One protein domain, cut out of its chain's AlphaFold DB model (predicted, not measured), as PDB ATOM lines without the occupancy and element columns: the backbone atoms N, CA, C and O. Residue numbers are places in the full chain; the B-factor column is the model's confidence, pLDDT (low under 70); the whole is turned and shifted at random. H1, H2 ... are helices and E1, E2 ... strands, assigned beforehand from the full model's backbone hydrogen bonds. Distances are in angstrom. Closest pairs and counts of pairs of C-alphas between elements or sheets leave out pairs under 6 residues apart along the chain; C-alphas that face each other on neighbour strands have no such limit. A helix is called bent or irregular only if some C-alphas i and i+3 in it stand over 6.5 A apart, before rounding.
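What this domain is: This is residues 70 to 126 of the 142 residues of an uncharacterized protein of Balnearium lithotrophicum (UniProt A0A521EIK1). A long narrow ribbon of two paired strands, E2 and E3, has the short E1 beside E2 at one end and a small head, the irregular helix H1, at the other. The 57 printed residues run E1, E2, H1, E3; the antiparallel sheet has the order E1, E2, E3. The class is mixed, helices and strands, and the whole is extended, a rod of 56 by 19 by 12 A with a radius of gyration of the C-alphas of 19.1 A.

Where its parts are: Find E2, residues 80 to 91, 33.8 A long. E3, residues 112 to 122, spans 30.7 A and ends at C-alpha 122 (369.982, 220.990, 219.275). E1, residues 70 to 74, 14.0 A, begins at C-alpha 70 (359.324, 220.776, 211.117). H1, residues 95 to 109, spans 9.4 A and is irregular: C-alphas 101 and 104 are 9.7 A apart.

How they stand to each other: E2 and E3 are antiparallel at 161 degrees; look for N 86 and O 117, 2.9 A. E1 and E2 form a hairpin at 151 degrees, with N 71 and O 83 at 2.9 A. H1 is not on the sheet and is apart from E1; 5 of 11 O i to N i+4 pairs and 6 of 12 O i to N i+3 pairs are within hydrogen-bond range.

The domain as a whole: The C-alphas farthest apart, Ser 76 and Leu 102, are 56.7 A apart. The printed part has no cut, and its three links are tight. Residues 100 to 105 of H1 stand free. The pLDDT is under 70 at residues 90 to 114 and 124 to 126.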
ATOM      1  N   GLU A  70     357.939 221.060 210.737       87.75
ATOM      2  CA  GLU A  70     359.324 220.776 211.117       87.75
ATOM      3  C   GLU A  70     360.292 221.592 210.251       87.75
ATOM      4  O   GLU A  70     360.149 221.648 209.033       87.75
ATOM      5  N   THR A  71     361.279 222.229 210.877       87.81
ATOM      6  CA  THR A  71     362.351 222.955 210.186       87.81
ATOM      7  C   THR A  71     363.652 222.887 210.981       87.81
ATOM      8  O   THR A  71     363.666 222.522 212.161       87.81
ATOM      9  N   SER A  72     364.766 223.246 210.348       86.75
ATOM     10  CA  SER A  72     366.058 223.368 211.015       86.75
ATOM     11  C   SER A  72     366.694 224.723 210.749       86.75
ATOM     12  O   SER A  72     366.707 225.179 209.610       86.75
ATOM     13  N   VAL A  73     367.261 225.332 211.788       86.12
ATOM     14  CA  VAL A  73     367.888 226.659 211.725       86.12
ATOM     15  C   VAL A  73     369.297 226.577 212.290       86.12
ATOM     16  O   VAL A  73     369.518 225.958 213.331       86.12
ATOM     17  N   ILE A  74     370.257 227.207 211.616       85.56
ATOM     18  CA  ILE A  74     371.634 227.338 212.094       85.56
ATOM     19  C   ILE A  74     371.800 228.743 212.664       85.56
ATOM     20  O   ILE A  74     371.523 229.738 212.007       85.56
ATOM     21  N   THR A  75     372.213 228.813 213.923       86.69
ATOM     22  CA  THR A  75     372.516 230.080 214.602       86.69
ATOM     23  C   THR A  75     373.834 230.670 214.108       86.69
ATOM     24  O   THR A  75     374.682 229.952 213.583       86.69
ATOM     25  N   SER A  76     374.057 231.964 214.348       80.75
ATOM     26  CA  SER A  76     375.324 232.639 214.026       80.75
ATOM     27  C   SER A  76     376.548 232.008 214.701       80.75
ATOM     28  O   SER A  76     377.652 232.101 214.179       80.75
ATOM     29  N   SER A  77     376.364 231.312 215.826       81.81
ATOM     30  CA  SER A  77     377.418 230.537 216.492       81.81
ATOM     31  C   SER A  77     377.678 229.157 215.863       81.81
ATOM     32  O   SER A  77     378.498 228.392 216.370       81.81
ATOM     33  N   GLY A  78     376.969 228.793 214.790       79.75
ATOM     34  CA  GLY A  78     377.106 227.506 214.106       79.75
ATOM     35  C   GLY A  78     376.408 226.337 214.808       79.75
ATOM     36  O   GLY A  78     376.740 225.172 214.559       79.75
ATOM     37  N   THR A  79     375.465 226.599 215.719       82.00
ATOM     38  CA  THR A  79     374.630 225.548 216.325       82.00
ATOM     39  C   THR A  79     373.357 225.368 215.512       82.00
ATOM     40  O   THR A  79     372.575 226.311 215.369       82.00
ATOM     41  N   LYS A  80     373.135 224.147 215.015       85.69
ATOM     42  CA  LYS A  80     371.910 223.749 214.318       85.69
ATOM     43  C   LYS A  80     370.844 223.331 215.328       85.69
ATOM     44  O   LYS A  80     371.087 222.472 216.175       85.69
ATOM     45  N   PHE A  81     369.661 223.915 215.222       87.81
ATOM     46  CA  PHE A  81     368.474 223.550 215.983       87.81
ATOM     47  C   PHE A  81     367.433 222.939 215.060       87.81
ATOM     48  O   PHE A  81     367.245 223.408 213.943       87.81
ATOM     49  N   VAL A  82     366.741 221.913 215.546       88.06
ATOM     50  CA  VAL A  82     365.525 221.380 214.930       88.06
ATOM     51  C   VAL A  82     364.333 221.922 215.707       88.06
ATOM     52  O   VAL A  82     364.261 221.784 216.934       88.06
ATOM     53  N   LEU A  83     363.418 222.547 214.977       90.56
ATOM     54  CA  LEU A  83     362.163 223.101 215.457       90.56
ATOM     55  C   LEU A  83     361.038 222.213 214.934       90.56
ATOM     56  O   LEU A  83     360.946 221.990 213.731       90.56
ATOM     57  N   ARG A  84     360.192 221.696 215.825       87.56
ATOM     58  CA  ARG A  84     359.059 220.848 215.443       87.56
ATOM     59  C   ARG A  84     357.818 221.182 216.251       87.56
ATOM     60  O   ARG A  84     357.877 221.169 217.481       87.56
ATOM     61  N   ILE A  85     356.692 221.387 215.576       86.00
ATOM     62  CA  ILE A  85     355.379 221.444 216.219       86.00
ATOM     63  C   ILE A  85     354.913 220.008 216.467       86.00
ATOM     64  O   ILE A  85     354.761 219.205 215.547       86.00
ATOM     65  N   GLN A  86     354.732 219.653 217.735       81.50
ATOM     66  CA  GLN A  86     354.253 218.339 218.143       81.50
ATOM     67  C   GLN A  86     352.827 218.440 218.672       81.50
ATOM     68  O   GLN A  86     352.524 219.283 219.514       81.50
ATOM     69  N   LYS A  87     351.964 217.536 218.207       79.50
ATOM     70  CA  LYS A  87     350.600 217.364 218.712       79.50
ATOM     71  C   LYS A  87     350.627 216.325 219.824       79.50
ATOM     72  O   LYS A  87     350.940 215.162 219.572       79.50
ATOM     73  N   VAL A  88     350.310 216.730 221.049       73.44
ATOM     74  CA  VAL A  88     350.108 215.800 222.166       73.44
ATOM     75  C   VAL A  88     348.622 215.650 222.379       73.44
ATOM     76  O   VAL A  88     347.911 216.629 222.597       73.44
ATOM     77  N   LYS A  89     348.163 214.404 222.346       71.69
ATOM     78  CA  LYS A  89     346.815 214.058 222.773       71.69
ATOM     79  C   LYS A  89     346.869 213.772 224.265       71.69
ATOM     80  O   LYS A  89     347.575 212.860 224.692       71.69
ATOM     81  N   ARG A  90     346.166 214.577 225.052       62.41
ATOM     82  CA  ARG A  90     345.924 214.304 226.467       62.41
ATOM     83  C   ARG A  90     344.514 213.775 226.617       62.41
ATOM     84  O   ARG A  90     343.551 214.378 226.152       62.41
ATOM     85  N   GLU A  91     344.418 212.630 227.265       66.75
ATOM     86  CA  GLU A  91     343.156 211.973 227.561       66.75
ATOM     87  C   GLU A  91     342.875 212.194 229.042       66.75
ATOM     88  O   GLU A  91     343.733 211.917 229.880       66.75
ATOM     89  N   THR A  92     341.704 212.739 229.371       64.00
ATOM     90  CA  THR A  92     341.346 213.060 230.763       64.00
ATOM     91  C   THR A  92     341.212 211.809 231.635       64.00
ATOM     92  O   THR A  92     341.349 211.888 232.851       64.00
ATOM     93  N   VAL A  93     340.954 210.648 231.026       61.50
ATOM     94  CA  VAL A  93     340.702 209.392 231.735       61.50
ATOM     95  C   VAL A  93     341.369 208.229 231.003       61.50
ATOM     96  O   VAL A  93     341.377 208.190 229.771       61.50
ATOM     97  N   ASP A  94     341.913 207.267 231.754       65.56
ATOM     98  CA  ASP A  94     342.546 206.074 231.190       65.56
ATOM     99  C   ASP A  94     341.515 205.209 230.446       65.56
ATOM    100  O   ASP A  94     340.634 204.571 231.039       65.56
ATOM    101  N   LYS A  95     341.649 205.169 229.115       66.19
ATOM    102  CA  LYS A  95     340.787 204.405 228.205       66.19
ATOM    103  C   LYS A  95     340.684 202.931 228.570       66.19
ATOM    104  O   LYS A  95     339.647 202.321 228.312       66.19
ATOM    105  N   LYS A  96     341.743 202.337 229.131       69.00
ATOM    106  CA  LYS A  96     341.750 200.911 229.479       69.00
ATOM    107  C   LYS A  96     340.872 200.632 230.690       69.00
ATOM    108  O   LYS A  96     340.159 199.631 230.695       69.00
ATOM    109  N   LEU A  97     340.896 201.522 231.681       65.94
ATOM    110  CA  LEU A  97     340.090 201.387 232.891       65.94
ATOM    111  C   LEU A  97     338.608 201.639 232.587       65.94
ATOM    112  O   LEU A  97     337.762 200.808 232.906       65.94
ATOM    113  N   LEU A  98     338.310 202.718 231.853       66.81
ATOM    114  CA  LEU A  98     336.942 203.064 231.459       66.81
ATOM    115  C   LEU A  98     336.277 201.988 230.591       66.81
ATOM    116  O   LEU A  98     335.120 201.649 230.826       66.81
ATOM    117  N   LYS A  99     336.991 201.414 229.611       66.94
ATOM    118  CA  LYS A  99     336.443 200.318 228.788       66.94
ATOM    119  C   LYS A  99     336.161 199.056 229.606       66.94
ATOM    120  O   LYS A  99     335.228 198.330 229.273       66.94
ATOM    121  N   LYS A 100     336.939 198.803 230.665       69.31
ATOM    122  CA  LYS A 100     336.768 197.645 231.552       69.31
ATOM    123  C   LYS A 100     335.548 197.788 232.472       69.31
ATOM    124  O   LYS A 100     334.912 196.780 232.756       69.31
ATOM    125  N   GLU A 101     335.213 199.006 232.904       63.84
ATOM    126  CA  GLU A 101     334.080 199.262 233.810       63.84
ATOM    127  C   GLU A 101     332.763 199.621 233.098       63.84
ATOM    128  O   GLU A 101     331.699 199.204 233.545       63.84
ATOM    129  N   LEU A 102     332.805 200.375 231.992       66.06
ATOM    130  CA  LEU A 102     331.610 200.961 231.355       66.06
ATOM    131  C   LEU A 102     331.315 200.444 229.935       66.06
ATOM    132  O   LEU A 102     330.296 200.820 229.348       66.06
ATOM    133  N   GLY A 103     332.170 199.584 229.371       68.06
ATOM    134  CA  GLY A 103     331.988 199.036 228.021       68.06
ATOM    135  C   GLY A 103     331.877 200.132 226.950       68.06
ATOM    136  O   GLY A 103     332.601 201.122 226.993       68.06
ATOM    137  N   GLU A 104     330.951 199.996 225.995       63.28
ATOM    138  CA  GLU A 104     330.748 200.964 224.894       63.28
ATOM    139  C   GLU A 104     330.296 202.359 225.364       63.28
ATOM    140  O   GLU A 104     330.491 203.355 224.670       63.28
ATOM    141  N   LYS A 105     329.737 202.479 226.578       62.81
ATOM    142  CA  LYS A 105     329.344 203.782 227.140       62.81
ATOM    143  C   LYS A 105     330.548 204.618 227.589       62.81
ATOM    144  O   LYS A 105     330.392 205.821 227.784       62.81
ATOM    145  N   ALA A 106     331.731 204.008 227.711       59.94
ATOM    146  CA  ALA A 106     332.983 204.667 228.073       59.94
ATOM    147  C   ALA A 106     333.385 205.781 227.097       59.94
ATOM    148  O   ALA A 106     333.965 206.781 227.513       59.94
ATOM    149  N   GLU A 107     333.054 205.636 225.810       58.56
ATOM    150  CA  GLU A 107     333.450 206.595 224.773       58.56
ATOM    151  C   GLU A 107     332.865 207.991 224.999       58.56
ATOM    152  O   GLU A 107     333.508 208.984 224.669       58.56
ATOM    153  N   LYS A 108     331.709 208.085 225.669       62.66
ATOM    154  CA  LYS A 108     331.070 209.365 226.016       62.66
ATOM    155  C   LYS A 108     331.800 210.148 227.113       62.66
ATOM    156  O   LYS A 108     331.539 211.335 227.265       62.66
ATOM    157  N   PHE A 109     332.686 209.502 227.875       57.94
ATOM    158  CA  PHE A 109     333.413 210.121 228.992       57.94
ATOM    159  C   PHE A 109     334.870 210.456 228.650       57.94
ATOM    160  O   PHE A 109     335.565 211.086 229.447       57.94
ATOM    161  N   ILE A 110     335.346 210.053 227.470       59.69
ATOM    162  CA  ILE A 110     336.704 210.347 227.021       59.69
ATOM    163  C   ILE A 110     336.696 211.716 226.341       59.69
ATOM    164  O   ILE A 110     336.374 211.840 225.163       59.69
ATOM    165  N   VAL A 111     337.109 212.747 227.074       64.19
ATOM    166  CA  VAL A 111     337.457 214.039 226.476       64.19
ATOM    167  C   VAL A 111     338.924 213.973 226.050       64.19
ATOM    168  O   VAL A 111     339.824 213.857 226.885       64.19
ATOM    169  N   VAL A 112     339.171 213.984 224.738       61.75
ATOM    170  CA  VAL A 112     340.526 214.066 224.175       61.75
ATOM    171  C   VAL A 112     340.827 215.531 223.911       61.75
ATOM    172  O   VAL A 112     340.203 216.150 223.055       61.75
ATOM    173  N   THR A 113     341.784 216.084 224.649       62.81
ATOM    174  CA  THR A 113     342.294 217.431 224.385       62.81
ATOM    175  C   THR A 113     343.548 217.305 223.531       62.81
ATOM    176  O   THR A 113     344.516 216.654 223.934       62.81
ATOM    177  N   GLU A 114     343.537 217.904 222.344       62.84
ATOM    178  CA  GLU A 114     344.721 218.002 221.493       62.84
ATOM    179  C   GLU A 114     345.418 219.332 221.784       62.84
ATOM    180  O   GLU A 114     344.827 220.398 221.635       62.84
ATOM    181  N   SER A 115     346.664 219.267 222.250       70.12
ATOM    182  CA  SER A 115     347.494 220.447 222.497       70.12
ATOM    183  C   SER A 115     348.733 220.401 221.616       70.12
ATOM    184  O   SER A 115     349.454 219.398 221.610       70.12
ATOM    185  N   GLU A 116     348.998 221.490 220.906       77.94
ATOM    186  CA  GLU A 116     350.216 221.682 220.122       77.94
ATOM    187  C   GLU A 116     351.293 222.357 220.967       77.94
ATOM    188  O   GLU A 116     351.014 223.279 221.733       77.94
ATOM    189  N   PHE A 117     352.534 221.888 220.849       81.62
ATOM    190  CA  PHE A 117     353.668 222.528 221.503       81.62
ATOM    191  C   PHE A 117     354.911 222.530 220.616       81.62
ATOM    192  O   PHE A 117     355.135 221.622 219.811       81.62
ATOM    193  N   LEU A 118     355.745 223.554 220.797       85.44
ATOM    194  CA  LEU A 118     357.004 223.701 220.081       85.44
ATOM    195  C   LEU A 118     358.126 222.907 220.766       85.44
ATOM    196  O   LEU A 118     358.547 223.224 221.881       85.44
ATOM    197  N   SER A 119     358.661 221.909 220.067       85.88
ATOM    198  CA  SER A 119     359.884 221.201 220.437       85.88
ATOM    199  C   SER A 119     361.089 221.865 219.769       85.88
ATOM    200  O   SER A 119     361.232 221.800 218.550       85.88
ATOM    201  N   ILE A 120     361.986 222.439 220.573       86.69
ATOM    202  CA  ILE A 120     363.270 223.008 220.134       86.69
ATOM    203  C   ILE A 120     364.387 222.108 220.655       86.69
ATOM    204  O   ILE A 120     364.527 221.951 221.870       86.69
ATOM    205  N   ARG A 121     365.175 221.502 219.763       84.50
ATOM    206  CA  ARG A 121     366.284 220.613 220.149       84.50
ATOM    207  C   ARG A 121     367.554 220.968 219.384       84.50
ATOM    208  O   ARG A 121     367.463 221.233 218.188       84.50
ATOM    209  N   PRO A 122     368.735 220.938 220.022       83.00
ATOM    210  CA  PRO A 122     369.982 220.990 219.275       83.00
ATOM    211  C   PRO A 122     370.095 219.725 218.412       83.00
ATOM    212  O   PRO A 122     369.892 218.609 218.900       83.00
ATOM    213  N   ALA A 123     370.405 219.887 217.128       76.69
ATOM    214  CA  ALA A 123     370.768 218.766 216.275       76.69
ATOM    215  C   ALA A 123     372.150 218.265 216.715       76.69
ATOM    216  O   ALA A 123     373.075 219.063 216.888       76.69
ATOM    217  N   LYS A 124     372.314 216.951 216.918       60.50
ATOM    218  CA  LYS A 124     373.652 216.382 217.117       60.50
ATOM    219  C   LYS A 124     374.470 216.697 215.866       60.50
ATOM    220  O   LYS A 124     374.088 216.266 214.782       60.50
ATOM    221  N   LYS A 125     375.571 217.437 216.018       53.28
ATOM    222  CA  LYS A 125     376.538 217.625 214.934       53.28
ATOM    223  C   LYS A 125     377.067 216.246 214.544       53.28
ATOM    224  O   LYS A 125     377.652 215.554 215.378       53.28
ATOM    225  N   THR A 126     376.853 215.829 213.305       49.66
ATOM    226  CA  THR A 126     377.597 214.699 212.742       49.66
ATOM    227  C   THR A 126     379.027 215.197 212.513       49.66
ATOM    228  O   THR A 126     379.201 216.311 212.028       49.66
TER     229      THR A 126